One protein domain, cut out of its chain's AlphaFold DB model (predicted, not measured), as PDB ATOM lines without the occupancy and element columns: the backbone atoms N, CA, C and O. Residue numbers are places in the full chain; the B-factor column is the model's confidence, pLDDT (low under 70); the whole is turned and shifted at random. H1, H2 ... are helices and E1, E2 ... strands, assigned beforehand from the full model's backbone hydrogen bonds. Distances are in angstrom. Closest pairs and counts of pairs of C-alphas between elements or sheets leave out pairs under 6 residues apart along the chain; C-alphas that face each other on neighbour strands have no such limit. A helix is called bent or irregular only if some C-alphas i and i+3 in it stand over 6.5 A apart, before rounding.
ATOM      1  N   ARG A 159     169.730 279.802 335.626       98.50
ATOM      2  CA  ARG A 159     168.421 279.862 336.275       98.50
ATOM      3  C   ARG A 159     168.148 278.622 337.122       98.50
ATOM      4  O   ARG A 159     168.267 277.496 336.646       98.50
ATOM      5  N   LEU A 160     167.699 278.854 338.345       98.69
ATOM      6  CA  LEU A 160     167.125 277.863 339.242       98.69
ATOM      7  C   LEU A 160     165.733 278.342 339.655       98.69
ATOM      8  O   LEU A 160     165.591 279.457 340.146       98.69
ATOM      9  N   GLU A 161     164.733 277.492 339.468       98.75
ATOM     10  CA  GLU A 161     163.358 277.714 339.915       98.75
ATOM     11  C   GLU A 161     162.959 276.560 340.846       98.75
ATOM     12  O   GLU A 161     163.088 275.385 340.492       98.75
ATOM     13  N   VAL A 162     162.480 276.887 342.038       98.75
ATOM     14  CA  VAL A 162     161.872 275.967 343.002       98.75
ATOM     15  C   VAL A 162     160.430 276.406 343.170       98.75
ATOM     16  O   VAL A 162     160.185 277.593 343.365       98.75
ATOM     17  N   ILE A 163     159.496 275.470 343.053       98.62
ATOM     18  CA  ILE A 163     158.064 275.742 343.162       98.62
ATOM     19  C   ILE A 163     157.476 274.777 344.177       98.62
ATOM     20  O   ILE A 163     157.661 273.565 344.031       98.62
ATOM     21  N   ASP A 164     156.780 275.310 345.176       98.44
ATOM     22  CA  ASP A 164     156.171 274.545 346.265       98.44
ATOM     23  C   ASP A 164     157.119 273.461 346.814       98.44
ATOM     24  O   ASP A 164     156.919 272.260 346.613       98.44
ATOM     25  N   ALA A 165     158.196 273.859 347.489       98.56
ATOM     26  CA  ALA A 165     159.064 272.922 348.199       98.56
ATOM     27  C   ALA A 165     158.823 272.946 349.714       98.56
ATOM     28  O   ALA A 165     158.645 273.996 350.328       98.56
ATOM     29  N   ARG A 166     158.887 271.766 350.337       98.50
ATOM     30  CA  ARG A 166     158.923 271.596 351.791       98.50
ATOM     31  C   ARG A 166     160.166 270.817 352.167       98.50
ATOM     32  O   ARG A 166     160.325 269.662 351.759       98.50
ATOM     33  N   LEU A 167     161.041 271.461 352.922       97.75
ATOM     34  CA  LEU A 167     162.306 270.892 353.367       97.75
ATOM     35  C   LEU A 167     162.370 271.008 354.887       97.75
ATOM     36  O   LEU A 167     162.078 272.069 355.434       97.75
ATOM     37  N   GLN A 168     162.756 269.931 355.559       98.19
ATOM     38  CA  GLN A 168     162.845 269.886 357.012       98.19
ATOM     39  C   GLN A 168     164.138 269.203 357.448       98.19
ATOM     40  O   GLN A 168     164.511 268.160 356.906       98.19
ATOM     41  N   GLY A 169     164.783 269.768 358.462       97.75
ATOM     42  CA  GLY A 169     165.826 269.116 359.238       97.75
ATOM     43  C   GLY A 169     165.556 269.145 360.743       97.75
ATOM     44  O   GLY A 169     164.421 269.393 361.154       97.75
ATOM     45  N   PRO A 170     166.577 268.875 361.578       97.50
ATOM     46  CA  PRO A 170     166.404 268.759 363.026       97.50
ATOM     47  C   PRO A 170     165.947 270.056 363.708       97.50
ATOM     48  O   PRO A 170     165.117 270.018 364.609       97.50
ATOM     49  N   ASP A 171     166.489 271.196 363.277       97.06
ATOM     50  CA  ASP A 171     166.278 272.523 363.864       97.06
ATOM     51  C   ASP A 171     165.877 273.577 362.824       97.06
ATOM     52  O   ASP A 171     165.872 274.773 363.110       97.06
ATOM     53  N   TRP A 172     165.539 273.148 361.610       98.50
ATOM     54  CA  TRP A 172     165.166 274.043 360.529       98.50
ATOM     55  C   TRP A 172     164.049 273.457 359.678       98.50
ATOM     56  O   TRP A 172     163.947 272.242 359.502       98.50
ATOM     57  N   ALA A 173     163.220 274.327 359.120       98.62
ATOM     58  CA  ALA A 173     162.209 273.942 358.151       98.62
ATOM     59  C   ALA A 173     161.887 275.114 357.226       98.62
ATOM     60  O   ALA A 173     161.978 276.275 357.620       98.62
ATOM     61  N   VAL A 174     161.481 274.803 356.003       98.50
ATOM     62  CA  VAL A 174     160.839 275.752 355.100       98.50
ATOM     63  C   VAL A 174     159.621 275.081 354.482       98.50
ATOM     64  O   VAL A 174     159.707 273.940 354.015       98.50
ATOM     65  N   THR A 175     158.493 275.781 354.502       98.69
ATOM     66  CA  THR A 175     157.202 275.275 354.027       98.69
ATOM     67  C   THR A 175     156.722 276.114 352.850       98.69
ATOM     68  O   THR A 175     156.802 277.337 352.892       98.69
ATOM     69  N   ASP A 176     156.230 275.443 351.807       98.50
ATOM     70  CA  ASP A 176     155.695 276.044 350.579       98.50
ATOM     71  C   ASP A 176     156.655 277.076 349.955       98.50
ATOM     72  O   ASP A 176     156.273 278.193 349.619       98.50
ATOM     73  N   LEU A 177     157.937 276.708 349.858       98.81
ATOM     74  CA  LEU A 177     158.984 277.539 349.273       98.81
ATOM     75  C   LEU A 177     158.797 277.664 347.760       98.81
ATOM     76  O   LEU A 177     158.931 276.669 347.042       98.81
ATOM     77  N   ASP A 178     158.653 278.897 347.295       98.88
ATOM     78  CA  ASP A 178     158.923 279.293 345.920       98.88
ATOM     79  C   ASP A 178     160.216 280.115 345.882       98.88
ATOM     80  O   ASP A 178     160.427 281.016 346.699       98.88
ATOM     81  N   LEU A 179     161.114 279.803 344.949       98.75
ATOM     82  CA  LEU A 179     162.403 280.479 344.814       98.75
ATOM     83  C   LEU A 179     162.825 280.565 343.349       98.75
ATOM     84  O   LEU A 179     162.883 279.561 342.650       98.75
ATOM     85  N   SER A 180     163.221 281.758 342.916       98.81
ATOM     86  CA  SER A 180     163.916 282.007 341.654       98.81
ATOM     87  C   SER A 180     165.307 282.559 341.950       98.81
ATOM     88  O   SER A 180     165.442 283.645 342.516       98.81
ATOM     89  N   LEU A 181     166.342 281.865 341.484       98.69
ATOM     90  CA  LEU A 181     167.733 282.315 341.521       98.69
ATOM     91  C   LEU A 181     168.288 282.400 340.100       98.69
ATOM     92  O   LEU A 181     168.148 281.464 339.312       98.69
ATOM     93  N   ARG A 182     168.928 283.519 339.757       98.56
ATOM     94  CA  ARG A 182     169.450 283.759 338.405       98.56
ATOM     95  C   ARG A 182     170.844 284.346 338.423       98.56
ATOM     96  O   ARG A 182     171.141 285.183 339.272       98.56
ATOM     97  N   ASN A 183     171.638 283.955 337.429       98.19
ATOM     98  CA  ASN A 183     172.972 284.481 337.148       98.19
ATOM     99  C   ASN A 183     173.889 284.464 338.378       98.19
ATOM    100  O   ASN A 183     174.432 285.497 338.760       98.19
ATOM    101  N   MET A 184     174.053 283.311 339.017       97.69
ATOM    102  CA  MET A 184     174.894 283.174 340.208       97.69
ATOM    103  C   MET A 184     175.990 282.150 339.986       97.69
ATOM    104  O   MET A 184     175.721 281.063 339.493       97.69
ATOM    105  N   THR A 185     177.208 282.464 340.405       96.88
ATOM    106  CA  THR A 185     178.305 281.496 340.475       96.88
ATOM    107  C   THR A 185     178.718 281.325 341.927       96.88
ATOM    108  O   THR A 185     178.940 282.313 342.616       96.88
ATOM    109  N   PHE A 186     178.850 280.087 342.388       94.88
ATOM    110  CA  PHE A 186     179.350 279.742 343.718       94.88
ATOM    111  C   PHE A 186     180.705 279.057 343.589       94.88
ATOM    112  O   PHE A 186     180.853 278.134 342.791       94.88
ATOM    113  N   SER A 187     181.701 279.487 344.360       91.62
ATOM    114  CA  SER A 187     183.030 278.872 344.382       91.62
ATOM    115  C   SER A 187     183.715 279.100 345.726       91.62
ATOM    116  O   SER A 187     183.817 280.239 346.167       91.62
ATOM    117  N   LYS A 188     184.216 278.024 346.351       77.25
ATOM    118  CA  LYS A 188     185.056 278.068 347.569       77.25
ATOM    119  C   LYS A 188     184.506 279.012 348.661       77.25
ATOM    120  O   LYS A 188     185.194 279.934 349.085       77.25
ATOM    121  N   ASP A 189     183.255 278.774 349.063       80.75
ATOM    122  CA  ASP A 189     182.485 279.548 350.059       80.75
ATOM    123  C   ASP A 189     182.137 281.003 349.687       80.75
ATOM    124  O   ASP A 189     181.579 281.730 350.510       80.75
ATOM    125  N   ASP A 190     182.395 281.429 348.453       89.88
ATOM    126  CA  ASP A 190     182.022 282.752 347.957       89.88
ATOM    127  C   ASP A 190     181.037 282.653 346.784       89.88
ATOM    128  O   ASP A 190     180.925 281.629 346.100       89.88
ATOM    129  N   TRP A 191     180.313 283.739 346.547       93.50
ATOM    130  CA  TRP A 191     179.470 283.927 345.376       93.50
ATOM    131  C   TRP A 191     180.073 284.990 344.455       93.50
ATOM    132  O   TRP A 191     180.749 285.917 344.897       93.50
ATOM    133  N   GLN A 192     179.826 284.874 343.156       95.00
ATOM    134  CA  GLN A 192     180.301 285.793 342.128       95.00
ATOM    135  C   GLN A 192     179.199 286.014 341.099       95.00
ATOM    136  O   GLN A 192     178.557 285.068 340.646       95.00
ATOM    137  N   THR A 193     178.984 287.270 340.719       96.56
ATOM    138  CA  THR A 193     178.040 287.639 339.665       96.56
ATOM    139  C   THR A 193     178.242 289.089 339.234       96.56
ATOM    140  O   THR A 193     178.797 289.885 339.989       96.56
ATOM    141  N   GLN A 194     177.788 289.420 338.026       96.19
ATOM    142  CA  GLN A 194     177.646 290.801 337.558       96.19
ATOM    143  C   GLN A 194     176.246 291.362 337.846       96.19
ATOM    144  O   GLN A 194     176.120 292.538 338.169       96.19
ATOM    145  N   GLU A 195     175.211 290.523 337.747       96.62
ATOM    146  CA  GLU A 195     173.806 290.907 337.925       96.62
ATOM    147  C   GLU A 195     172.975 289.680 338.350       96.62
ATOM    148  O   GLU A 195     172.194 289.111 337.579       96.62
ATOM    149  N   GLY A 196     173.205 289.223 339.579       98.44
ATOM    150  CA  GLY A 196     172.492 288.092 340.165       98.44
ATOM    151  C   GLY A 196     171.166 288.531 340.770       98.44
ATOM    152  O   GLY A 196     171.042 289.654 341.259       98.44
ATOM    153  N   LYS A 197     170.162 287.654 340.747       98.69
ATOM    154  CA  LYS A 197     168.837 287.944 341.320       98.69
ATOM    155  C   LYS A 197     168.330 286.755 342.117       98.69
ATOM    156  O   LYS A 197     168.366 285.629 341.623       98.69
ATOM    157  N   LEU A 198     167.831 287.033 343.315       98.75
ATOM    158  CA  LEU A 198     167.098 286.108 344.168       98.75
ATOM    159  C   LEU A 198     165.713 286.695 344.429       98.75
ATOM    160  O   LEU A 198     165.592 287.844 344.850       98.75
ATOM    161  N   SER A 199     164.690 285.884 344.220       98.81
ATOM    162  CA  SER A 199     163.341 286.126 344.714       98.81
ATOM    163  C   SER A 199     162.881 284.854 345.403       98.81
ATOM    164  O   SER A 199     163.056 283.773 344.843       98.81
ATOM    165  N   MET A 200     162.362 284.960 346.618       98.50
ATOM    166  CA  MET A 200     161.797 283.819 347.327       98.50
ATOM    167  C   MET A 200     160.635 284.229 348.220       98.50
ATOM    168  O   MET A 200     160.634 285.318 348.802       98.50
ATOM    169  N   ASN A 201     159.693 283.310 348.369       98.75
ATOM    170  CA  ASN A 201     158.645 283.348 349.372       98.75
ATOM    171  C   ASN A 201     158.448 281.953 349.964       98.75
ATOM    172  O   ASN A 201     158.721 280.948 349.316       98.75
ATOM    173  N   ALA A 202     157.967 281.897 351.195       98.81
ATOM    174  CA  ALA A 202     157.555 280.662 351.851       98.81
ATOM    175  C   ALA A 202     156.349 280.962 352.745       98.81
ATOM    176  O   ALA A 202     156.131 282.122 353.092       98.81
ATOM    177  N   SER A 203     155.582 279.949 353.141       98.75
ATOM    178  CA  SER A 203     154.556 280.121 354.180       98.75
ATOM    179  C   SER A 203     155.187 280.168 355.572       98.75
ATOM    180  O   SER A 203     154.779 280.959 356.423       98.75
ATOM    181  N   GLU A 204     156.240 279.380 355.794       98.38
ATOM    182  CA  GLU A 204     156.978 279.341 357.054       98.38
ATOM    183  C   GLU A 204     158.472 279.114 356.819       98.38
ATOM    184  O   GLU A 204     158.872 278.352 355.935       98.38
ATOM    185  N   PHE A 205     159.298 279.742 357.653       98.50
ATOM    186  CA  PHE A 205     160.717 279.439 357.787       98.50
ATOM    187  C   PHE A 205     161.084 279.332 359.269       98.50
ATOM    188  O   PHE A 205     160.811 280.240 360.055       98.50
ATOM    189  N   ILE A 206     161.723 278.227 359.638       98.50
ATOM    190  CA  ILE A 206     162.166 277.927 360.998       98.50
ATOM    191  C   ILE A 206     163.680 277.726 360.979       98.50
ATOM    192  O   ILE A 206     164.198 277.009 360.121       98.50
ATOM    193  N   TYR A 207     164.378 278.332 361.940       97.69
ATOM    194  CA  TYR A 207     165.792 278.082 362.215       97.69
ATOM    195  C   TYR A 207     166.097 278.281 363.708       97.69
ATOM    196  O   TYR A 207     166.152 279.406 364.210       97.69
ATOM    197  N   GLY A 208     166.281 277.183 364.441       96.50
ATOM    198  CA  GLY A 208     166.377 277.191 365.897       96.50
ATOM    199  C   GLY A 208     165.103 277.757 366.528       96.50
ATOM    200  O   GLY A 208     164.018 277.212 366.348       96.50
ATOM    201  N   SER A 209     165.230 278.863 367.264       94.75
ATOM    202  CA  SER A 209     164.090 279.586 367.846       94.75
ATOM    203  C   SER A 209     163.486 280.642 366.916       94.75
ATOM    204  O   SER A 209     162.472 281.240 367.261       94.75
ATOM    205  N   LEU A 210     164.115 280.931 365.772       96.38
ATOM    206  CA  LEU A 210     163.576 281.881 364.807       96.38
ATOM    207  C   LEU A 210     162.441 281.213 364.034       96.38
ATOM    208  O   LEU A 210     162.671 280.219 363.349       96.38
ATOM    209  N   HIS A 211     161.248 281.801 364.098       97.38
ATOM    210  CA  HIS A 211     160.088 281.371 363.321       97.38
ATOM    211  C   HIS A 211     159.504 282.562 362.568       97.38
ATOM    212  O   HIS A 211     158.966 283.500 363.155       97.38
ATOM    213  N   LEU A 212     159.669 282.533 361.254       98.12
ATOM    214  CA  LEU A 212     159.158 283.522 360.321       98.12
ATOM    215  C   LEU A 212     157.922 282.957 359.626       98.12
ATOM    216  O   LEU A 212     157.959 281.829 359.134       98.12
ATOM    217  N   PHE A 213     156.860 283.754 359.542       98.31
ATOM    218  CA  PHE A 213     155.685 283.417 358.745       98.31
ATOM    219  C   PHE A 213     155.536 284.362 357.558       98.31
ATOM    220  O   PHE A 213     155.734 285.574 357.690       98.31
ATOM    221  N   ASP A 214     155.141 283.792 356.425       98.50
ATOM    222  CA  ASP A 214     155.045 284.454 355.126       98.50
ATOM    223  C   ASP A 214     156.302 285.276 354.752       98.50
ATOM    224  O   ASP A 214     156.164 286.429 354.321       98.50
ATOM    225  N   PRO A 215     157.545 284.772 354.953       98.56
ATOM    226  CA  PRO A 215     158.726 285.531 354.580       98.56
ATOM    227  C   PRO A 215     158.773 285.751 353.064       98.56
ATOM    228  O   PRO A 215     158.615 284.814 352.282       98.56
ATOM    229  N   ILE A 216     159.065 286.984 352.653       98.75
ATOM    230  CA  ILE A 216     159.336 287.368 351.263       98.75
ATOM    231  C   ILE A 216     160.708 288.026 351.218       98.75
ATOM    232  O   ILE A 216     160.973 288.954 351.986       98.75
ATOM    233  N   ILE A 217     161.565 287.572 350.304       98.69
ATOM    234  CA  ILE A 217     162.912 288.106 350.098       98.69
ATOM    235  C   ILE A 217     163.130 288.377 348.615       98.69
ATOM    236  O   ILE A 217     163.042 287.469 347.794       98.69
ATOM    237  N   ASN A 218     163.490 289.614 348.286       98.75
ATOM    238  CA  ASN A 218     163.980 289.997 346.967       98.75
ATOM    239  C   ASN A 218     165.354 290.650 347.118       98.75
ATOM    240  O   ASN A 218     165.497 291.649 347.828       98.75
ATOM    241  N   ALA A 219     166.360 290.098 346.444       98.69
ATOM    242  CA  ALA A 219     167.734 290.572 346.510       98.69
ATOM    243  C   ALA A 219     168.399 290.585 345.131       98.69
ATOM    244  O   ALA A 219     168.198 289.694 344.304       98.69
ATOM    245  N   GLU A 220     169.232 291.594 344.909       98.69
ATOM    246  CA  GLU A 220     170.082 291.721 343.731       98.69
ATOM    247  C   GLU A 220     171.546 291.651 344.156       98.69
ATOM    248  O   GLU A 220     171.943 292.229 345.166       98.69
ATOM    249  N   PHE A 221     172.349 290.931 343.388       98.38
ATOM    250  CA  PHE A 221     173.746 290.652 343.682       98.38
ATOM    251  C   PHE A 221     174.618 291.281 342.602       98.38
ATOM    252  O   PHE A 221     174.336 291.166 341.407       98.38
ATOM    253  N   SER A 222     175.717 291.893 343.020       97.81
ATOM    254  CA  SER A 222     176.732 292.462 342.136       97.81
ATOM    255  C   SER A 222     178.125 292.257 342.737       97.81
ATOM    256  O   SER A 222     178.243 291.847 343.897       97.81
ATOM    257  N   PRO A 223     179.216 292.579 342.024       97.06
ATOM    258  CA  PRO A 223     180.554 292.495 342.605       97.06
ATOM    259  C   PRO A 223     180.713 293.343 343.879       97.06
ATOM    260  O   PRO A 223     181.520 293.011 344.743       97.06
ATOM    261  N   GLN A 224     179.932 294.421 344.015       96.62
ATOM    262  CA  GLN A 224     179.981 295.336 345.157       96.62
ATOM    263  C   GLN A 224     179.280 294.783 346.404       96.62
ATOM    264  O   GLN A 224     179.602 295.220 347.509       96.62
ATOM    265  N   GLY A 225     178.346 293.836 346.265       97.44
ATOM    266  CA  GLY A 225     177.566 293.345 347.396       97.44
ATOM    267  C   GLY A 225     176.158 292.877 347.042       97.44
ATOM    268  O   GLY A 225     175.886 292.469 345.913       97.44
ATOM    269  N   VAL A 226     175.273 292.916 348.035       98.31
ATOM    270  CA  VAL A 226     173.870 292.505 347.914       98.31
ATOM    271  C   VAL A 226     172.974 293.698 348.205       98.31
ATOM    272  O   VAL A 226     173.016 294.236 349.307       98.31
ATOM    273  N   ALA A 227     172.135 294.081 347.251       98.56
ATOM    274  CA  ALA A 227     171.027 294.995 347.482       98.56
ATOM    275  C   ALA A 227     169.793 294.179 347.888       98.56
ATOM    276  O   ALA A 227     169.153 293.535 347.053       98.56
ATOM    277  N   LEU A 228     169.457 294.193 349.176       98.56
ATOM    278  CA  LEU A 228     168.213 293.643 349.705       98.56
ATOM    279  C   LEU A 228     167.080 294.620 349.383       98.56
ATOM    280  O   LEU A 228     166.858 295.603 350.089       98.56
ATOM    281  N   ARG A 229     166.361 294.345 348.295       98.31
ATOM    282  CA  ARG A 229     165.249 295.180 347.824       98.31
ATOM    283  C   ARG A 229     164.033 295.064 348.727       98.31
ATOM    284  O   ARG A 229     163.321 296.042 348.920       98.31
ATOM    285  N   GLN A 230     163.806 293.874 349.266       98.00
ATOM    286  CA  GLN A 230     162.687 293.606 350.150       98.00
ATOM    287  C   GLN A 230     163.016 292.429 351.056       98.00
ATOM    288  O   GLN A 230     163.376 291.357 350.576       98.00
ATOM    289  N   PHE A 231     162.809 292.622 352.348       98.38
ATOM    290  CA  PHE A 231     162.520 291.566 353.300       98.38
ATOM    291  C   PHE A 231     161.235 291.939 354.030       98.38
ATOM    292  O   PHE A 231     161.134 293.046 354.564       98.38
ATOM    293  N   THR A 232     160.263 291.036 354.072       98.44
ATOM    294  CA  THR A 232     159.072 291.165 354.920       98.44
ATOM    295  C   THR A 232     158.740 289.824 355.543       98.44
ATOM    296  O   THR A 232     158.855 288.810 354.864       98.44
ATOM    297  N   SER A 233     158.304 289.815 356.797       98.38
ATOM    298  CA  SER A 233     157.807 288.615 357.473       98.38
ATOM    299  C   SER A 233     156.925 288.998 358.653       98.38
ATOM    300  O   SER A 233     157.063 290.086 359.217       98.38
ATOM    301  N   ARG A 234     156.076 288.072 359.092       97.44
ATOM    302  CA  ARG A 234     155.526 288.080 360.451       97.44
ATOM    303  C   ARG A 234     156.499 287.387 361.403       97.44
ATOM    304  O   ARG A 234     157.103 286.381 361.026       97.44
ATOM    305  N   TRP A 235     156.665 287.937 362.601       95.06
ATOM    306  CA  TRP A 235     157.565 287.425 363.640       95.06
ATOM    307  C   TRP A 235     157.088 287.896 365.022       95.06
ATOM    308  O   TRP A 235     156.790 289.078 365.186       95.06
ATOM    309  N   GLU A 236     156.998 286.980 365.996       91.12
ATOM    310  CA  GLU A 236     156.587 287.257 367.393       91.12
ATOM    311  C   GLU A 236     155.291 288.085 367.509       91.12
ATOM    312  O   GLU A 236     155.227 289.113 368.183       91.12
ATOM    313  N   GLY A 237     154.255 287.677 366.767       89.00
ATOM    314  CA  GLY A 237     152.959 288.372 366.717       89.00
ATOM    315  C   GLY A 237     152.959 289.687 365.924       89.00
ATOM    316  O   GLY A 237     151.893 290.189 365.578       89.00
ATOM    317  N   GLY A 238     154.135 290.202 365.564       93.94
ATOM    318  CA  GLY A 238     154.310 291.435 364.811       93.94
ATOM    319  C   GLY A 238     154.687 291.235 363.345       93.94
ATOM    320  O   GLY A 238     154.717 290.129 362.802       93.94
ATOM    321  N   MET A 239     155.010 292.357 362.709       96.06
ATOM    322  CA  MET A 239     155.536 292.474 361.354       96.06
ATOM    323  C   MET A 239     156.963 293.008 361.400       96.06
ATOM    324  O   MET A 239     157.245 293.982 362.101       96.06
ATOM    325  N   VAL A 240     157.833 292.430 360.582       97.00
ATOM    326  CA  VAL A 240     159.176 292.933 360.306       97.00
ATOM    327  C   VAL A 240     159.269 293.241 358.821       97.00
ATOM    328  O   VAL A 240     158.888 292.422 357.984       97.00
ATOM    329  N   ARG A 241     159.799 294.415 358.485       97.62
ATOM    330  CA  ARG A 241     160.218 294.749 357.124       97.62
ATOM    331  C   ARG A 241     161.570 295.441 357.141       97.62
ATOM    332  O   ARG A 241     161.855 296.220 358.050       97.62
ATOM    333  N   THR A 242     162.391 295.164 356.140       98.00
ATOM    334  CA  THR A 242     163.643 295.889 355.941       98.00
ATOM    335  C   THR A 242     164.075 295.861 354.480       98.00
ATOM    336  O   THR A 242     163.716 294.960 353.718       98.00
ATOM    337  N   SER A 243     164.852 296.862 354.096       98.56
ATOM    338  CA  SER A 243     165.600 296.916 352.845       98.56
ATOM    339  C   SER A 243     166.956 297.550 353.115       98.56
ATOM    340  O   SER A 243     167.123 298.308 354.075       98.56
ATOM    341  N   GLY A 244     167.935 297.270 352.269       98.31
ATOM    342  CA  GLY A 244     169.267 297.816 352.458       98.31
ATOM    343  C   GLY A 244     170.306 297.194 351.548       98.31
ATOM    344  O   GLY A 244     169.992 296.489 350.592       98.31
ATOM    345  N   ASN A 245     171.564 297.444 351.871       98.31
ATOM    346  CA  ASN A 245     172.708 297.026 351.087       98.31
ATOM    347  C   ASN A 245     173.745 296.384 352.008       98.31
ATOM    348  O   ASN A 245     174.218 297.002 352.961       98.31
ATOM    349  N   TRP A 246     174.118 295.144 351.716       97.94
ATOM    350  CA  TRP A 246     175.320 294.540 352.268       97.94
ATOM    351  C   TRP A 246     176.480 294.833 351.326       97.94
ATOM    352  O   TRP A 246     176.523 294.315 350.211       97.94
ATOM    353  N   LEU A 247     177.409 295.676 351.763       97.62
ATOM    354  CA  LEU A 247     178.622 295.990 351.023       97.62
ATOM    355  C   LEU A 247     179.651 294.889 351.261       97.62
ATOM    356  O   LEU A 247     180.009 294.578 352.401       97.62
ATOM    357  N   ARG A 248     180.134 294.302 350.165       95.00
ATOM    358  CA  ARG A 248     181.166 293.263 350.201       95.00
ATOM    359  C   ARG A 248     182.479 293.829 350.731       95.00
ATOM    360  O   ARG A 248     183.132 293.190 351.554       95.00
ATOM    361  N   ASP A 249     182.840 295.025 350.268       94.81
ATOM    362  CA  ASP A 249     183.962 295.771 350.829       94.81
ATOM    363  C   ASP A 249     183.608 296.270 352.235       94.81
ATOM    364  O   ASP A 249     182.507 296.763 352.480       94.81
ATOM    365  N   GLY A 250     184.509 296.064 353.191       92.81
ATOM    366  CA  GLY A 250     184.266 296.367 354.605       92.81
ATOM    367  C   GLY A 250     183.237 295.475 355.325       92.81
ATOM    368  O   GLY A 250     183.168 295.541 356.550       92.81
ATOM    369  N   LYS A 251     182.497 294.602 354.617       94.88
ATOM    370  CA  LYS A 251     181.464 293.695 355.172       94.88
ATOM    371  C   LYS A 251     180.374 294.426 355.965       94.88
ATOM    372  O   LYS A 251     179.929 293.952 357.012       94.88
ATOM    373  N   THR A 252     179.939 295.576 355.464       97.44
ATOM    374  CA  THR A 252     179.015 296.470 356.170       97.44
ATOM    375  C   THR A 252     177.585 296.273 355.690       97.44
ATOM    376  O   THR A 252     177.321 296.326 354.493       97.44
ATOM    377  N   LEU A 253     176.647 296.106 356.622       97.00
ATOM    378  CA  LEU A 253     175.216 296.167 356.334       97.00
ATOM    379  C   LEU A 253     174.707 297.593 356.566       97.00
ATOM    380  O   LEU A 253     174.838 298.129 357.665       97.00
ATOM    381  N   ILE A 254     174.113 298.186 355.536       97.31
ATOM    382  CA  ILE A 254     173.456 299.493 355.578       97.31
ATOM    383  C   ILE A 254     171.969 299.256 355.356       97.31
ATOM    384  O   ILE A 254     171.596 298.647 354.358       97.31
ATOM    385  N   LEU A 255     171.126 299.716 356.274       97.50
ATOM    386  CA  LEU A 255     169.676 299.601 356.143       97.50
ATOM    387  C   LEU A 255     169.124 300.914 355.596       97.50
ATOM    388  O   LEU A 255     169.323 301.964 356.204       97.50
ATOM    389  N   ASP A 256     168.433 300.836 354.463       96.12
ATOM    390  CA  ASP A 256     167.702 301.972 353.894       96.12
ATOM    391  C   ASP A 256     166.375 302.167 354.644       96.12
ATOM    392  O   ASP A 256     165.906 303.287 354.835       96.12
ATOM    393  N   ASP A 257     165.787 301.060 355.100       95.12
ATOM    394  CA  ASP A 257     164.585 301.027 355.920       95.12
ATOM    395  C   ASP A 257     164.618 299.813 356.855       95.12
ATOM    396  O   ASP A 257     165.062 298.719 356.485       95.12
ATOM    397  N   ALA A 258     164.132 300.006 358.076       95.56
ATOM    398  CA  ALA A 258     163.856 298.932 359.013       95.56
ATOM    399  C   ALA A 258     162.640 299.313 359.854       95.56
ATOM    400  O   ALA A 258     162.619 300.370 360.489       95.56
ATOM    401  N   ALA A 259     161.636 298.445 359.882       95.56
ATOM    402  CA  ALA A 259     160.486 298.614 360.748       95.56
ATOM    403  C   ALA A 259     160.090 297.287 361.385       95.56
ATOM    404  O   ALA A 259     160.007 296.248 360.727       95.56
ATOM    405  N   ILE A 260     159.808 297.370 362.681       93.81
ATOM    406  CA  ILE A 260     159.221 296.304 363.475       93.81
ATOM    407  C   ILE A 260     157.960 296.891 364.104       93.81
ATOM    408  O   ILE A 260     158.019 297.944 364.739       93.81
ATOM    409  N   ALA A 261     156.818 296.250 363.886       91.75
ATOM    410  CA  ALA A 261     155.520 296.757 364.317       91.75
ATOM    411  C   ALA A 261     154.671 295.638 364.919       91.75
ATOM    412  O   ALA A 261     154.717 294.509 364.445       91.75
ATOM    413  N   GLY A 262     153.867 295.960 365.936       86.62
ATOM    414  CA  GLY A 262     152.914 295.008 366.516       86.62
ATOM    415  C   GLY A 262     153.545 293.885 367.343       86.62
ATOM    416  O   GLY A 262     152.931 292.838 367.475       86.62
ATOM    417  N   LEU A 263     154.755 294.079 367.884       83.06
ATOM    418  CA  LEU A 263     155.326 293.116 368.827       83.06
ATOM    419  C   LEU A 263     154.472 293.056 370.094       83.06
ATOM    420  O   LEU A 263     154.286 294.067 370.777       83.06
ATOM    421  N   GLU A 264     154.017 291.856 370.426       75.12
ATOM    422  CA  GLU A 264     153.307 291.587 371.668       75.12
ATOM    423  C   GLU A 264     154.270 290.941 372.662       75.12
ATOM    424  O   GLU A 264     154.693 289.799 372.504       75.12
ATOM    425  N   TYR A 265     154.632 291.678 373.714       71.69
ATOM    426  CA  TYR A 265     155.432 291.134 374.806       71.69
ATOM    427  C   TYR A 265     154.554 290.893 376.031       71.69
ATOM    428  O   TYR A 265     154.009 291.828 376.620       71.69
ATOM    429  N   THR A 266     154.446 289.630 376.446       73.06
ATOM    430  CA  THR A 266     153.808 289.295 377.722       73.06
ATOM    431  C   THR A 266     154.825 289.462 378.844       73.06
ATOM    432  O   THR A 266     155.781 288.696 378.954       73.06
ATOM    433  N   LEU A 267     154.605 290.460 379.700       75.25
ATOM    434  CA  LEU A 267     155.426 290.681 380.887       75.25
ATOM    435  C   LEU A 267     155.371 289.453 381.827       75.25
ATOM    436  O   LEU A 267     154.283 288.919 382.072       75.25
ATOM    437  N   PRO A 268     156.506 289.006 382.397       79.19
ATOM    438  CA  PRO A 268     156.516 287.901 383.353       79.19
ATOM    439  C   PRO A 268     155.718 288.265 384.610       79.19
ATOM    440  O   PRO A 268     155.655 289.427 384.998       79.19
ATOM    441  N   LYS A 269     155.115 287.278 385.290       79.81
ATOM    442  CA  LYS A 269     154.186 287.511 386.422       79.81
ATOM    443  C   LYS A 269     154.748 288.397 387.549       79.81
ATOM    444  O   LYS A 269     153.974 289.009 388.275       79.81
ATOM    445  N   ASN A 270     156.067 288.467 387.701       81.81
ATOM    446  CA  ASN A 270     156.775 289.265 388.703       81.81
ATOM    447  C   ASN A 270     157.276 290.626 388.181       81.81
ATOM    448  O   ASN A 270     158.067 291.266 388.870       81.81
ATOM    449  N   TRP A 271     156.853 291.084 386.998       81.19
ATOM    450  CA  TRP A 271     157.359 292.322 386.391       81.19
ATOM    451  C   TRP A 271     157.244 293.537 387.322       81.19
ATOM    452  O   TRP A 271     158.161 294.349 387.381       81.19
ATOM    453  N   GLN A 272     156.173 293.616 388.116       73.88
ATOM    454  CA  GLN A 272     155.961 294.686 389.100       73.88
ATOM    455  C   GLN A 272     157.031 294.676 390.199       73.88
ATOM    456  O   GLN A 272     157.556 295.722 390.553       73.88
ATOM    457  N   GLN A 273     157.441 293.495 390.672       74.06
ATOM    458  CA  GLN A 273     158.479 293.360 391.702       74.06
ATOM    459  C   GLN A 273     159.870 293.764 391.188       74.06
ATOM    460  O   GLN A 273     160.711 294.205 391.965       74.06
ATOM    461  N   VAL A 274     160.113 293.621 389.880       66.62
ATOM    462  CA  VAL A 274     161.368 294.030 389.227       66.62
ATOM    463  C   VAL A 274     161.420 295.548 389.027       66.62
ATOM    464  O   VAL A 274     162.488 296.142 389.151       66.62
ATOM    465  N   VAL A 275     160.274 296.181 388.756       60.69
ATOM    466  CA  VAL A 275     160.167 297.643 388.620       60.69
ATOM    467  C   VAL A 275     160.213 298.334 389.987       60.69
ATOM    468  O   VAL A 275     160.902 299.338 390.123       60.69
ATOM    469  N   ASP A 276     159.575 297.764 391.013       57.69
ATOM    470  CA  ASP A 276     159.577 298.315 392.378       57.69
ATOM    471  C   ASP A 276     160.903 298.075 393.132       57.69
ATOM    472  O   ASP A 276     161.190 298.752 394.118       57.69
ATOM    473  N   GLY A 277     161.728 297.120 392.680       53.25
ATOM    474  CA  GLY A 277     163.032 296.799 393.274       53.25
ATOM    475  C   GLY A 277     164.177 297.742 392.879       53.25
ATOM    476  O   GLY A 277     165.214 297.741 393.541       53.25
ATOM    477  N   ASN A 278     163.994 298.559 391.836       52.00
ATOM    478  CA  ASN A 278     164.903 299.644 391.475       52.00
ATOM    479  C   ASN A 278     164.238 300.968 391.853       52.00
ATOM    480  O   ASN A 278     163.255 301.363 391.232       52.00
TER     481      ASN A 278
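Overview. This is residues 159 to 278 of the 291 residues of the protein "AsmA family protein" of Escherichia coli (UniProt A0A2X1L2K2). One antiparallel sheet of nine strands makes a bent, twisted wall. At one end of its strands E5 and the adjoining parts of E1, E2 and E6 fold up, at the other the hairpin of E2 and E3 turns up over the same face, and a thin tail, residues 266 to 278 with the small helix H1, sticks out far from the wall. The printed part has 120 residues, with nine named strands, E1 to E9, followed by one named helix, H1; the class is mostly strand. The whole is loose, with a radius of gyration of the C-alphas of 18.2 A, and elongated, spanning 58 by 35 by 25 A, the tail adding to the length.

Along the chain. The longest strand by residues is E2, residues 172 to 187, 24.6 A from first to last C-alpha; it bends by 115 degrees at residue 176. E1, residues 159 to 168, begins at C-alpha 159 (168.421, 279.862, 336.275), measures 23.7 A and bends by 81 degrees at residue 164. E3 is residues 190 to 192, E4 residues 196 to 201 and E5 residues 204 to 207. E6, residues 210 to 222, measures 28.3 A and bends by 98 degrees at residue 213. E7, residues 225 to 235, measures 26.4 A, E8, residues 238 to 247, 28.3 A, and E9, residues 252 to 261, 24.9 A. H1, residues 271 to 276, ends at C-alpha 276 (159.577, 298.315, 392.378).

Arrangement. The sheet is branched, with E2 and E6 having three or more neighbours. E1 lies on one side of E2, with N 162 and O 179 2.8 A apart; E4 and E5 lie on the other side, beside residues 177 to 184 and 172 to 175, with N 180 and O 199 2.8 A apart and N 206 and O 173 2.8 A apart. E2 and E3 form a hairpin, with N 187 and O 190 2.9 A apart. E4 and E5 lie on one side of E6, with N 198 and O 219 2.9 A apart and N 212 and O 205 2.8 A apart. E7 lies on the other side of E6, with N 227 and O 220 2.8 A apart. E5 to E9 form a meander, each strand the antiparallel neighbour of the one before, and so do E1 to E3. Between the neighbours E7 and E8, N 228 and O 244 are within hydrogen-bond range at 2.8 A, and between E8 and the edge strand E9, N 245 and O 254 are within hydrogen-bond range at 2.8 A. H1 is not on the sheet, and every O i to N i+4 pair in it is within hydrogen-bond range.

Size, cuts and confidence. The C-alphas of Arg 159 and Asp 276, the two farthest apart, are 59.7 A apart. Residues 266 to 278, of which 271 to 276 belong to H1, stand free; the body without them spans 41 by 30 by 21 A. The printed part has no cut and no long link. Mean pLDDT of the printed part is 93.3, with residues 274 to 278 under 70.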